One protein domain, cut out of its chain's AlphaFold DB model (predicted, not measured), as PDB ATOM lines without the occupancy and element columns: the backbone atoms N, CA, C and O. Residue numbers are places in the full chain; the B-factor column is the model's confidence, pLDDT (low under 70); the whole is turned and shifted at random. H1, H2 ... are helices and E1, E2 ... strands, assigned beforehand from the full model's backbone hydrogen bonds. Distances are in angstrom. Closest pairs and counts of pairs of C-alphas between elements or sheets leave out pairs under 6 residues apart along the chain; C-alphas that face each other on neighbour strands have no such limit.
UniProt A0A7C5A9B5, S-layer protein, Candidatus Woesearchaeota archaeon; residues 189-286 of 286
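What this domain is: This is residues 189 to 286 of the 286 residues of the protein "S-layer protein" of Candidatus Woesearchaeota archaeon (UniProt A0A7C5A9B5). A four-stranded sheet has one helix on each face: the long H2 runs slantwise over one face, and the short H1 crosses the strands on the other. The hairpin of E2 and E3 makes the middle of the sheet, with E1 beside E3 and E4 beside E2, and E2 bends by 84 degrees at residue 226. The printed part has 98 residues with two named helices and four named strands, in the order E1, H1, E2, E3, H2, E4; the sheet is mixed, in the order E1, E3, E2, E4, and the class is mixed, helices and strands. It is compact, with a radius of gyration of the C-alphas of 12.6 A and spans of 35 by 27 by 18 A.

How they stand to each other: E1, residues 189 to 191, is an edge strand, parallel to E3, residues 232 to 239, at 24 degrees; N 190 and O 235 are 2.8 A apart, within hydrogen-bond range. H1, residues 198 to 205, is on the sheet at a height of 8.5 A, across the strands at 71 degrees to E3 on the local plane. It lies only just over E3, on which 3 of its C-alphas fall; the closest C-alphas of the two, Val 200 and Ile 236, are 7.4 A apart. E2, residues 219 to 229, is antiparallel to E3 at 165 degrees, with N 225 and O 234 2.8 A apart, and the two form a hairpin. H2, residues 242 to 258, is on the opposite face from H1, at a height of 8.8 A, over E3 and E2. It is only just slantwise to the strands, at 30.2 degrees to E3 on the local plane; its closest C-alpha pair with E3 is Gly 239 and Thr 245, 4.1 A. E4, residues 269 to 273, is the other edge strand, antiparallel to E2 at 163 degrees, with N 272 and O 220 2.7 A apart. E3, H2 and E4 form a split strand-helix-strand unit, two strands running the same way with E2 between them, and its crossover is left-handed. H1 and H2 are apart. In both helices every O i to N i+4 pair is within hydrogen-bond range.

Where its parts are: E1 begins at C-alpha 189, (195.244, 109.973, 124.419), and is 6.3 A long. H1 measures 10.3 A, E2 25.5 A, E3 22.7 A and H2 23.9 A. H2 begins at C-alpha 242, (211.191, 107.112, 123.751). E4, 13.5 A long, ends at C-alpha 273, (209.725, 108.472, 109.864).

The domain as a whole: The farthest C-alphas, of Ser 231 and Gly 276, are 38.3 A apart. The printed part has no cut, and the link from H1 to E2, residues 206 to 218, is long. Residues 274 to 286 have no named element, but residues 284 to 285 pair antiparallel with 272 to 273 of E4. No printed residue is under 70 in pLDDT.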
ATOM      1  N   ILE A 189     194.003 110.002 125.194       92.50
ATOM      2  CA  ILE A 189     195.244 109.973 124.419       92.50
ATOM      3  C   ILE A 189     196.168 108.959 125.089       92.50
ATOM      4  O   ILE A 189     196.554 109.129 126.245       92.50
ATOM      5  N   LEU A 190     196.508 107.895 124.370       93.38
ATOM      6  CA  LEU A 190     197.401 106.847 124.837       93.38
ATOM      7  C   LEU A 190     198.806 107.110 124.302       93.38
ATOM      8  O   LEU A 190     199.059 107.000 123.105       93.38
ATOM      9  N   VAL A 191     199.722 107.459 125.201       94.06
ATOM     10  CA  VAL A 191     201.123 107.714 124.851       94.06
ATOM     11  C   VAL A 191     201.959 106.466 125.133       94.06
ATOM     12  O   VAL A 191     201.858 105.882 126.216       94.06
ATOM     13  N   GLY A 192     202.794 106.085 124.167       93.56
ATOM     14  CA  GLY A 192     203.672 104.913 124.222       93.56
ATOM     15  C   GLY A 192     203.083 103.678 123.536       93.56
ATOM     16  O   GLY A 192     201.872 103.499 123.477       93.56
ATOM     17  N   GLY A 193     203.960 102.829 122.995       93.25
ATOM     18  CA  GLY A 193     203.566 101.593 122.313       93.25
ATOM     19  C   GLY A 193     203.136 100.463 123.264       93.25
ATOM     20  O   GLY A 193     203.175 100.632 124.486       93.25
ATOM     21  N   PRO A 194     202.784  99.281 122.720       93.94
ATOM     22  CA  PRO A 194     202.311  98.121 123.485       93.94
ATOM     23  C   PRO A 194     203.231  97.662 124.627       93.94
ATOM     24  O   PRO A 194     202.760  97.099 125.610       93.94
ATOM     25  N   GLU A 195     204.542  97.890 124.523       91.00
ATOM     26  CA  GLU A 195     205.485  97.526 125.589       91.00
ATOM     27  C   GLU A 195     205.454  98.491 126.781       91.00
ATOM     28  O   GLU A 195     205.707  98.084 127.911       91.00
ATOM     29  N   ALA A 196     205.128  99.762 126.541       90.25
ATOM     30  CA  ALA A 196     205.130 100.809 127.561       90.25
ATOM     31  C   ALA A 196     203.728 101.100 128.119       90.25
ATOM     32  O   ALA A 196     203.600 101.595 129.238       90.25
ATOM     33  N   ASN A 197     202.674 100.813 127.348       92.62
ATOM     34  CA  ASN A 197     201.298 101.133 127.698       92.62
ATOM     35  C   ASN A 197     200.385  99.894 127.563       92.62
ATOM     36  O   ASN A 197     200.027  99.511 126.444       92.62
ATOM     37  N   PRO A 198     199.956  99.279 128.685       92.69
ATOM     38  CA  PRO A 198     199.069  98.115 128.684       92.69
ATOM     39  C   PRO A 198     197.740  98.314 127.941       92.69
ATOM     40  O   PRO A 198     197.225  97.361 127.359       92.69
ATOM     41  N   LEU A 199     197.193  99.534 127.905       93.56
ATOM     42  CA  LEU A 199     195.960  99.821 127.164       93.56
ATOM     43  C   LEU A 199     196.199  99.781 125.648       93.56
ATOM     44  O   LEU A 199     195.366  99.273 124.902       93.56
ATOM     45  N   VAL A 200     197.366 100.242 125.186       94.81
ATOM     46  CA  VAL A 200     197.771 100.105 123.776       94.81
ATOM     47  C   VAL A 200     198.035  98.642 123.439       94.81
ATOM     48  O   VAL A 200     197.638  98.186 122.369       94.81
ATOM     49  N   LYS A 201     198.617  97.870 124.368       94.06
ATOM     50  CA  LYS A 201     198.776  96.418 124.211       94.06
ATOM     51  C   LYS A 201     197.440  95.713 124.001       94.06
ATOM     52  O   LYS A 201     197.323  94.935 123.061       94.06
ATOM     53  N   GLN A 202     196.429  96.035 124.803       93.50
ATOM     54  CA  GLN A 202     195.084  95.479 124.643       93.50
ATOM     55  C   GLN A 202     194.495  95.792 123.256       93.50
ATOM     56  O   GLN A 202     193.922  94.914 122.612       93.50
ATOM     57  N   LEU A 203     194.656  97.028 122.768       94.25
ATOM     58  CA  LEU A 203     194.191  97.408 121.429       94.25
ATOM     59  C   LEU A 203     194.972  96.689 120.319       94.25
ATOM     60  O   LEU A 203     194.382  96.305 119.309       94.25
ATOM     61  N   ALA A 204     196.274  96.469 120.505       95.12
ATOM     62  CA  ALA A 204     197.120  95.753 119.555       95.12
ATOM     63  C   ALA A 204     196.785  94.253 119.495       95.12
ATOM     64  O   ALA A 204     196.721  93.665 118.415       95.12
ATOM     65  N   GLU A 205     196.516  93.632 120.645       94.56
ATOM     66  CA  GLU A 205     196.052  92.242 120.745       94.56
ATOM     67  C   GLU A 205     194.673  92.059 120.097       94.56
ATOM     68  O   GLU A 205     194.432  91.048 119.439       94.56
ATOM     69  N   ALA A 206     193.807  93.072 120.195       93.50
ATOM     70  CA  ALA A 206     192.528  93.132 119.488       93.50
ATOM     71  C   ALA A 206     192.656  93.471 117.986       93.50
ATOM     72  O   ALA A 206     191.642  93.549 117.295       93.50
ATOM     73  N   GLY A 207     193.872  93.696 117.473       93.62
ATOM     74  CA  GLY A 207     194.122  94.020 116.066       93.62
ATOM     75  C   GLY A 207     193.664  95.417 115.636       93.62
ATOM     76  O   GLY A 207     193.510  95.657 114.443       93.62
ATOM     77  N   LYS A 208     193.435  96.337 116.583       94.38
ATOM     78  CA  LYS A 208     192.982  97.712 116.305       94.38
ATOM     79  C   LYS A 208     194.127  98.701 116.053       94.38
ATOM     80  O   LYS A 208     193.899  99.794 115.547       94.38
ATOM     81  N   THR A 209     195.354  98.345 116.423       95.69
ATOM     82  CA  THR A 209     196.561  99.163 116.237       95.69
ATOM     83  C   THR A 209     197.781  98.268 116.026       95.69
ATOM     84  O   THR A 209     197.661  97.041 116.042       95.69
ATOM     85  N   TRP A 210     198.954  98.875 115.851       94.31
ATOM     86  CA  TRP A 210     200.216  98.167 115.690       94.31
ATOM     87  C   TRP A 210     200.587  97.311 116.896       94.31
ATOM     88  O   TRP A 210     200.618  97.762 118.045       94.31
ATOM     89  N   LYS A 211     200.962  96.073 116.598       94.31
ATOM     90  CA  LYS A 211     201.654  95.153 117.493       94.31
ATOM     91  C   LYS A 211     203.092  95.601 117.685       94.31
ATOM     92  O   LYS A 211     203.669  96.264 116.829       94.31
ATOM     93  N   THR A 212     203.712  95.156 118.775       91.69
ATOM     94  CA  THR A 212     205.129  95.422 119.068       91.69
ATOM     95  C   THR A 212     206.044  95.150 117.871       91.69
ATOM     96  O   THR A 212     206.930  95.945 117.589       91.69
ATOM     97  N   SER A 213     205.797  94.068 117.126       92.19
ATOM     98  CA  SER A 213     206.598  93.674 115.962       92.19
ATOM     99  C   SER A 213     206.494  94.614 114.757       92.19
ATOM    100  O   SER A 213     207.307  94.510 113.847       92.19
ATOM    101  N   GLU A 214     205.477  95.474 114.709       93.12
ATOM    102  CA  GLU A 214     205.256  96.419 113.608       93.12
ATOM    103  C   GLU A 214     205.998  97.744 113.836       93.12
ATOM    104  O   GLU A 214     206.270  98.471 112.882       93.12
ATOM    105  N   TYR A 215     206.405  98.031 115.078       91.94
ATOM    106  CA  TYR A 215     207.265  99.172 115.372       91.94
ATOM    107  C   TYR A 215     208.689  98.875 114.901       91.94
ATOM    108  O   TYR A 215     209.376  98.001 115.432       91.94
ATOM    109  N   THR A 216     209.142  99.632 113.907       93.31
ATOM    110  CA  THR A 216     210.506  99.561 113.369       93.31
ATOM    111  C   THR A 216     211.344 100.731 113.871       93.31
ATOM    112  O   THR A 216     210.800 101.757 114.276       93.31
ATOM    113  N   ALA A 217     212.671 100.572 113.868       92.44
ATOM    114  CA  ALA A 217     213.579 101.642 114.273       92.44
ATOM    115  C   ALA A 217     213.290 102.933 113.496       92.44
ATOM    116  O   ALA A 217     212.999 102.890 112.299       92.44
ATOM    117  N   ASP A 218     213.378 104.063 114.198       93.56
ATOM    118  CA  ASP A 218     213.096 105.393 113.661       93.56
ATOM    119  C   ASP A 218     211.681 105.550 113.062       93.56
ATOM    120  O   ASP A 218     211.479 106.254 112.064       93.56
ATOM    121  N   ALA A 219     210.690 104.881 113.659       93.62
ATOM    122  CA  ALA A 219     209.291 105.014 113.275       93.62
ATOM    123  C   ALA A 219     208.387 105.364 114.460       93.62
ATOM    124  O   ALA A 219     208.608 104.947 115.602       93.62
ATOM    125  N   ALA A 220     207.319 106.102 114.171       95.62
ATOM    126  CA  ALA A 220     206.215 106.335 115.090       95.62
ATOM    127  C   ALA A 220     204.867 106.360 114.370       95.62
ATOM    128  O   ALA A 220     204.805 106.520 113.156       95.62
ATOM    129  N   ILE A 221     203.785 106.217 115.129       96.44
ATOM    130  CA  ILE A 221     202.413 106.324 114.648       96.44
ATOM    131  C   ILE A 221     201.622 107.327 115.469       96.44
ATOM    132  O   ILE A 221     201.791 107.454 116.687       96.44
ATOM    133  N   ILE A 222     200.720 108.005 114.769       96.56
ATOM    134  CA  ILE A 222     199.603 108.738 115.350       96.56
ATOM    135  C   ILE A 222     198.343 108.105 114.767       96.56
ATOM    136  O   ILE A 222     198.139 108.156 113.555       96.56
ATOM    137  N   GLN A 223     197.528 107.474 115.609       96.88
ATOM    138  CA  GLN A 223     196.350 106.734 115.155       96.88
ATOM    139  C   GLN A 223     195.126 107.049 116.010       96.88
ATOM    140  O   GLN A 223     195.166 106.879 117.225       96.88
ATOM    141  N   LEU A 224     194.027 107.453 115.379       95.75
ATOM    142  CA  LEU A 224     192.706 107.470 115.992       95.75
ATOM    143  C   LEU A 224     192.101 106.066 115.901       95.75
ATOM    144  O   LEU A 224     191.933 105.514 114.818       95.75
ATOM    145  N   VAL A 225     191.785 105.485 117.051       95.31
ATOM    146  CA  VAL A 225     191.038 104.235 117.164       95.31
ATOM    147  C   VAL A 225     189.652 104.583 117.672       95.31
ATOM    148  O   VAL A 225     189.461 104.841 118.864       95.31
ATOM    149  N   GLU A 226     188.690 104.592 116.759       93.94
ATOM    150  CA  GLU A 226     187.292 104.788 117.114       93.94
ATOM    151  C   GLU A 226     186.772 103.599 117.922       93.94
ATOM    152  O   GLU A 226     187.149 102.442 117.682       93.94
ATOM    153  N   ASN A 227     185.898 103.868 118.893       91.50
ATOM    154  CA  ASN A 227     185.294 102.829 119.731       91.50
ATOM    155  C   ASN A 227     186.358 101.899 120.363       91.50
ATOM    156  O   ASN A 227     186.218 100.667 120.417       91.50
ATOM    157  N   ALA A 228     187.487 102.478 120.787       90.56
ATOM    158  CA  ALA A 228     188.611 101.763 121.382       90.56
ATOM    159  C   ALA A 228     188.179 101.015 122.651       90.56
ATOM    160  O   ALA A 228     188.468  99.823 122.792       90.56
ATOM    161  N   PHE A 229     187.415 101.688 123.515       90.25
ATOM    162  CA  PHE A 229     186.922 101.160 124.790       90.25
ATOM    163  C   PHE A 229     185.406 101.359 124.910       90.25
ATOM    164  O   PHE A 229     184.923 102.225 125.639       90.25
ATOM    165  N   GLY A 230     184.640 100.564 124.157       87.94
ATOM    166  CA  GLY A 230     183.189 100.730 124.051       87.94
ATOM    167  C   GLY A 230     182.858 101.864 123.087       87.94
ATOM    168  O   GLY A 230     183.281 101.805 121.943       87.94
ATOM    169  N   SER A 231     182.144 102.890 123.548       89.31
ATOM    170  CA  SER A 231     181.813 104.087 122.754       89.31
ATOM    171  C   SER A 231     182.873 105.195 122.821       89.31
ATOM    172  O   SER A 231     182.612 106.305 122.373       89.31
ATOM    173  N   ASN A 232     184.014 104.942 123.471       89.81
ATOM    174  CA  ASN A 232     185.067 105.936 123.671       89.81
ATOM    175  C   ASN A 232     186.222 105.717 122.700       89.81
ATOM    176  O   ASN A 232     186.717 104.591 122.563       89.81
ATOM    177  N   ASP A 233     186.700 106.809 122.118       93.56
ATOM    178  CA  ASP A 233     187.798 106.814 121.160       93.56
ATOM    179  C   ASP A 233     189.152 106.939 121.863       93.56
ATOM    180  O   ASP A 233     189.276 107.516 122.951       93.56
ATOM    181  N   ALA A 234     190.196 106.418 121.222       93.19
ATOM    182  CA  ALA A 234     191.566 106.563 121.689       93.19
ATOM    183  C   ALA A 234     192.465 107.132 120.593       93.19
ATOM    184  O   ALA A 234     192.519 106.594 119.492       93.19
ATOM    185  N   LEU A 235     193.224 108.178 120.912       95.56
ATOM    186  CA  LEU A 235     194.322 108.644 120.070       95.56
ATOM    187  C   LEU A 235     195.626 108.011 120.559       95.56
ATOM    188  O   LEU A 235     196.104 108.327 121.647       95.56
ATOM    189  N   ILE A 236     196.207 107.129 119.761       96.06
ATOM    190  CA  ILE A 236     197.482 106.475 120.041       96.06
ATOM    191  C   ILE A 236     198.610 107.347 119.509       96.06
ATOM    192  O   ILE A 236     198.593 107.763 118.353       96.06
ATOM    193  N   VAL A 237     199.603 107.594 120.360       96.38
ATOM    194  CA  VAL A 237     200.834 108.312 120.028       96.38
ATOM    195  C   VAL A 237     202.005 107.461 120.495       96.38
ATOM    196  O   VAL A 237     202.361 107.461 121.675       96.38
ATOM    197  N   ALA A 238     202.594 106.702 119.578       95.94
ATOM    198  CA  ALA A 238     203.571 105.677 119.922       95.94
ATOM    199  C   ALA A 238     204.725 105.655 118.925       95.94
ATOM    200  O   ALA A 238     204.505 105.607 117.722       95.94
ATOM    201  N   GLY A 239     205.955 105.673 119.428       94.69
ATOM    202  CA  GLY A 239     207.165 105.473 118.639       94.69
ATOM    203  C   GLY A 239     207.927 104.229 119.067       94.69
ATOM    204  O   GLY A 239     207.699 103.712 120.161       94.69
ATOM    205  N   TRP A 240     208.843 103.772 118.214       94.12
ATOM    206  CA  TRP A 240     209.724 102.646 118.515       94.12
ATOM    207  C   TRP A 240     210.608 102.923 119.733       94.12
ATOM    208  O   TRP A 240     210.696 102.095 120.637       94.12
ATOM    209  N   SER A 241     211.201 104.118 119.811       92.38
ATOM    210  CA  SER A 241     211.916 104.582 120.999       92.38
ATOM    211  C   SER A 241     211.147 105.655 121.778       92.38
ATOM    212  O   SER A 241     210.178 106.275 121.315       92.38
ATOM    213  N   ALA A 242     211.642 105.955 122.981       90.81
ATOM    214  CA  ALA A 242     211.191 107.112 123.751       90.81
ATOM    215  C   ALA A 242     211.433 108.440 123.006       90.81
ATOM    216  O   ALA A 242     210.673 109.392 123.191       90.81
ATOM    217  N   GLY A 243     212.477 108.526 122.172       90.06
ATOM    218  CA  GLY A 243     212.736 109.695 121.328       90.06
ATOM    219  C   GLY A 243     211.646 109.882 120.275       90.06
ATOM    220  O   GLY A 243     211.065 110.963 120.175       90.06
ATOM    221  N   ASP A 244     211.295 108.799 119.587       93.25
ATOM    222  CA  ASP A 244     210.281 108.790 118.527       93.25
ATOM    223  C   ASP A 244     208.893 109.111 119.085       93.25
ATOM    224  O   ASP A 244     208.168 109.945 118.544       93.25
ATOM    225  N   THR A 245     208.558 108.537 120.245       94.19
ATOM    226  CA  THR A 245     207.300 108.830 120.948       94.19
ATOM    227  C   THR A 245     207.204 110.311 121.329       94.19
ATOM    228  O   THR A 245     206.151 110.930 121.177       94.19
ATOM    229  N   ARG A 246     208.309 110.927 121.781       91.88
ATOM    230  CA  ARG A 246     208.338 112.369 122.083       91.88
ATOM    231  C   ARG A 246     208.154 113.218 120.829       91.88
ATOM    232  O   ARG A 246     207.485 114.245 120.910       91.88
ATOM    233  N   LEU A 247     208.739 112.834 119.695       91.19
ATOM    234  CA  LEU A 247     208.554 113.552 118.430       91.19
ATOM    235  C   LEU A 247     207.102 113.468 117.948       91.19
ATOM    236  O   LEU A 247     206.518 114.504 117.632       91.19
ATOM    237  N   ALA A 248     206.496 112.280 117.993       92.69
ATOM    238  CA  ALA A 248     205.082 112.091 117.675       92.69
ATOM    239  C   ALA A 248     204.175 112.926 118.597       92.69
ATOM    240  O   ALA A 248     203.289 113.640 118.127       92.69
ATOM    241  N   GLY A 249     204.455 112.938 119.905       92.38
ATOM    242  CA  GLY A 249     203.739 113.782 120.867       92.38
ATOM    243  C   GLY A 249     203.861 115.277 120.566       92.38
ATOM    244  O   GLY A 249     202.871 116.004 120.639       92.38
ATOM    245  N   LYS A 250     205.048 115.745 120.159       91.06
ATOM    246  CA  LYS A 250     205.250 117.139 119.734       91.06
ATOM    247  C   LYS A 250     204.468 117.480 118.465       91.06
ATOM    248  O   LYS A 250     203.977 118.597 118.368       91.06
ATOM    249  N   ILE A 251     204.326 116.549 117.520       91.75
ATOM    250  CA  ILE A 251     203.512 116.747 116.309       91.75
ATOM    251  C   ILE A 251     202.035 116.918 116.670       91.75
ATOM    252  O   ILE A 251     201.404 117.870 116.209       91.75
ATOM    253  N   VAL A 252     201.497 116.066 117.551       90.31
ATOM    254  CA  VAL A 252     200.116 116.213 118.049       90.31
ATOM    255  C   VAL A 252     199.944 117.546 118.781       90.31
ATOM    256  O   VAL A 252     198.991 118.277 118.517       90.31
ATOM    257  N   ALA A 253     200.890 117.917 119.647       87.62
ATOM    258  CA  ALA A 253     200.849 119.200 120.345       87.62
ATOM    259  C   ALA A 253     200.880 120.395 119.373       87.62
ATOM    260  O   ALA A 253     200.093 121.324 119.527       87.62
ATOM    261  N   ALA A 254     201.732 120.355 118.345       85.62
ATOM    262  CA  ALA A 254     201.828 121.392 117.317       85.62
ATOM    263  C   ALA A 254     200.544 121.512 116.474       85.62
ATOM    264  O   ALA A 254     200.102 122.619 116.155       85.62
ATOM    265  N   ARG A 255     199.898 120.379 116.169       85.81
ATOM    266  CA  ARG A 255     198.591 120.336 115.499       85.81
ATOM    267  C   ARG A 255     197.503 121.018 116.320       85.81
ATOM    268  O   ARG A 255     196.683 121.748 115.762       85.81
ATOM    269  N   VAL A 256     197.485 120.772 117.627       80.50
ATOM    270  CA  VAL A 256     196.494 121.353 118.539       80.50
ATOM    271  C   VAL A 256     196.759 122.842 118.772       80.50
ATOM    272  O   VAL A 256     195.811 123.617 118.740       80.50
ATOM    273  N   ALA A 257     198.019 123.234 118.980       75.12
ATOM    274  CA  ALA A 257     198.389 124.578 119.428       75.12
ATOM    275  C   ALA A 257     198.551 125.626 118.317       75.12
ATOM    276  O   ALA A 257     198.599 126.818 118.620       75.12
ATOM    277  N   SER A 258     198.788 125.200 117.075       77.19
ATOM    278  CA  SER A 258     199.053 126.126 115.959       77.19
ATOM    279  C   SER A 258     198.556 125.595 114.618       77.19
ATOM    280  O   SER A 258     199.052 125.982 113.561       77.19
ATOM    281  N   ASN A 259     197.636 124.628 114.650       83.25
ATOM    282  CA  ASN A 259     197.050 123.999 113.468       83.25
ATOM    283  C   ASN A 259     198.067 123.378 112.479       83.25
ATOM    284  O   ASN A 259     197.678 123.027 111.365       83.25
ATOM    285  N   GLN A 260     199.335 123.191 112.871       82.44
ATOM    286  CA  GLN A 260     200.392 122.672 111.997       82.44
ATOM    287  C   GLN A 260     200.087 121.239 111.541       82.44
ATOM    288  O   GLN A 260     199.420 120.484 112.248       82.44
ATOM    289  N   PHE A 261     200.581 120.864 110.357       88.88
ATOM    290  CA  PHE A 261     200.403 119.526 109.772       88.88
ATOM    291  C   PHE A 261     198.937 119.139 109.512       88.88
ATOM    292  O   PHE A 261     198.608 117.956 109.475       88.88
ATOM    293  N   SER A 262     198.038 120.116 109.331       86.62
ATOM    294  CA  SER A 262     196.611 119.871 109.075       86.62
ATOM    295  C   SER A 262     196.337 119.022 107.841       86.62
ATOM    296  O   SER A 262     195.366 118.281 107.807       86.62
ATOM    297  N   ASP A 263     197.190 119.169 106.834       88.44
ATOM    298  CA  ASP A 263     197.168 118.451 105.565       88.44
ATOM    299  C   ASP A 263     197.874 117.089 105.640       88.44
ATOM    300  O   ASP A 263     197.745 116.286 104.721       88.44
ATOM    301  N   LYS A 264     198.635 116.830 106.714       89.12
ATOM    302  CA  LYS A 264     199.394 115.586 106.916       89.12
ATOM    303  C   LYS A 264     198.751 114.653 107.934       89.12
ATOM    304  O   LYS A 264     198.839 113.444 107.785       89.12
ATOM    305  N   LEU A 265     198.112 115.204 108.965       88.44
ATOM    306  CA  LEU A 265     197.371 114.457 109.981       88.44
ATOM    307  C   LEU A 265     195.920 114.271 109.541       88.44
ATOM    308  O   LEU A 265     195.002 114.851 110.122       88.44
ATOM    309  N   VAL A 266     195.747 113.502 108.469       86.88
ATOM    310  CA  VAL A 266     194.450 113.198 107.860       86.88
ATOM    311  C   VAL A 266     194.179 111.697 107.906       86.88
ATOM    312  O   VAL A 266     195.103 110.889 107.845       86.88
ATOM    313  N   GLY A 267     192.901 111.329 107.997       88.81
ATOM    314  CA  GLY A 267     192.481 109.937 108.150       88.81
ATOM    315  C   GLY A 267     192.683 109.395 109.567       88.81
ATOM    316  O   GLY A 267     192.853 110.148 110.525       88.81
ATOM    317  N   GLU A 268     192.629 108.070 109.691       89.94
ATOM    318  CA  GLU A 268     192.656 107.376 110.985       89.94
ATOM    319  C   GLU A 268     194.072 107.060 111.476       89.94
ATOM    320  O   GLU A 268     194.282 106.917 112.675       89.94
ATOM    321  N   LYS A 269     195.054 106.939 110.580       93.31
ATOM    322  CA  LYS A 269     196.419 106.520 110.918       93.31
ATOM    323  C   LYS A 269     197.428 107.273 110.070       93.31
ATOM    324  O   LYS A 269     197.297 107.303 108.851       93.31
ATOM    325  N   VAL A 270     198.465 107.791 110.720       95.31
ATOM    326  CA  VAL A 270     199.616 108.412 110.064       95.31
ATOM    327  C   VAL A 270     200.897 107.816 110.610       95.31
ATOM    328  O   VAL A 270     201.088 107.729 111.828       95.31
ATOM    329  N   GLU A 271     201.775 107.415 109.698       94.69
ATOM    330  CA  GLU A 271     203.083 106.870 110.024       94.69
ATOM    331  C   GLU A 271     204.144 107.966 109.899       94.69
ATOM    332  O   GLU A 271     204.131 108.803 108.998       94.69
ATOM    333  N   LEU A 272     205.074 107.983 110.845       94.25
ATOM    334  CA  LEU A 272     206.113 108.990 110.972       94.25
ATOM    335  C   LEU A 272     207.472 108.310 110.840       94.25
ATOM    336  O   LEU A 272     207.775 107.389 111.592       94.25
ATOM    337  N   GLY A 273     208.299 108.776 109.910       94.31
ATOM    338  CA  GLY A 273     209.725 108.472 109.864       94.31
ATOM    339  C   GLY A 273     210.509 109.504 110.668       94.31
ATOM    340  O   GLY A 273     210.443 110.698 110.371       94.31
ATOM    341  N   THR A 274     211.255 109.056 111.672       91.75
ATOM    342  CA  THR A 274     212.000 109.907 112.613       91.75
ATOM    343  C   THR A 274     213.517 109.794 112.456       91.75
ATOM    344  O   THR A 274     214.258 110.326 113.281       91.75
ATOM    345  N   THR A 275     214.006 109.152 111.390       93.81
ATOM    346  CA  THR A 275     215.438 108.904 111.170       93.81
ATOM    347  C   THR A 275     216.244 110.199 111.229       93.81
ATOM    348  O   THR A 275     216.080 111.090 110.398       93.81
ATOM    349  N   GLY A 276     217.125 110.307 112.229       84.88
ATOM    350  CA  GLY A 276     217.968 111.489 112.447       84.88
ATOM    351  C   GLY A 276     217.216 112.754 112.884       84.88
ATOM    352  O   GLY A 276     217.832 113.815 113.014       84.88
ATOM    353  N   ALA A 277     215.907 112.675 113.130       88.00
ATOM    354  CA  ALA A 277     215.103 113.816 113.535       88.00
ATOM    355  C   ALA A 277     215.340 114.149 115.015       88.00
ATOM    356  O   ALA A 277     215.160 113.329 115.909       88.00
ATOM    357  N   THR A 278     215.701 115.399 115.295       86.38
ATOM    358  CA  THR A 278     215.800 115.945 116.665       86.38
ATOM    359  C   THR A 278     214.676 116.941 116.973       86.38
ATOM    360  O   THR A 278     214.469 117.337 118.124       86.38
ATOM    361  N   SER A 279     213.909 117.323 115.950       87.81
ATOM    362  CA  SER A 279     212.769 118.234 116.021       87.81
ATOM    363  C   SER A 279     211.681 117.827 115.022       87.81
ATOM    364  O   SER A 279     211.922 117.028 114.119       87.81
ATOM    365  N   ILE A 280     210.475 118.381 115.186       86.88
ATOM    366  CA  ILE A 280     209.297 118.032 114.373       86.88
ATOM    367  C   ILE A 280     209.430 118.403 112.889       86.88
ATOM    368  O   ILE A 280     208.734 117.823 112.068       86.88
ATOM    369  N   SER A 281     210.324 119.330 112.525       87.88
ATOM    370  CA  SER A 281     210.574 119.699 111.124       87.88
ATOM    371  C   SER A 281     211.384 118.650 110.357       87.88
ATOM    372  O   SER A 281     211.359 118.651 109.132       87.88
ATOM    373  N   GLY A 282     212.091 117.763 111.066       83.75
ATOM    374  CA  GLY A 282     212.851 116.660 110.472       83.75
ATOM    375  C   GLY A 282     212.054 115.363 110.322       83.75
ATOM    376  O   GLY A 282     212.621 114.368 109.886       83.75
ATOM    377  N   VAL A 283     210.775 115.345 110.713       90.25
ATOM    378  CA  VAL A 283     209.930 114.146 110.643       90.25
ATOM    379  C   VAL A 283     209.292 114.027 109.260       90.25
ATOM    380  O   VAL A 283     208.752 114.994 108.723       90.25
ATOM    381  N   VAL A 284     209.325 112.820 108.699       92.12
ATOM    382  CA  VAL A 284     208.703 112.487 107.412       92.12
ATOM    383  C   VAL A 284     207.344 111.839 107.659       92.12
ATOM    384  O   VAL A 284     207.264 110.851 108.379       92.12
ATOM    385  N   PHE A 285     206.286 112.363 107.043       92.75
ATOM    386  CA  PHE A 285     204.936 111.791 107.107       92.75
ATOM    387  C   PHE A 285     204.753 110.783 105.968       92.75
ATOM    388  O   PHE A 285     205.090 111.100 104.823       92.75
ATOM    389  N   LYS A 286     204.253 109.590 106.286       86.50
ATOM    390  CA  LYS A 286     203.984 108.495 105.349       86.50
ATOM    391  C   LYS A 286     202.497 108.174 105.307       86.50
ATOM    392  O   LYS A 286     201.861 108.202 106.387       86.50
TER     393      LYS A 286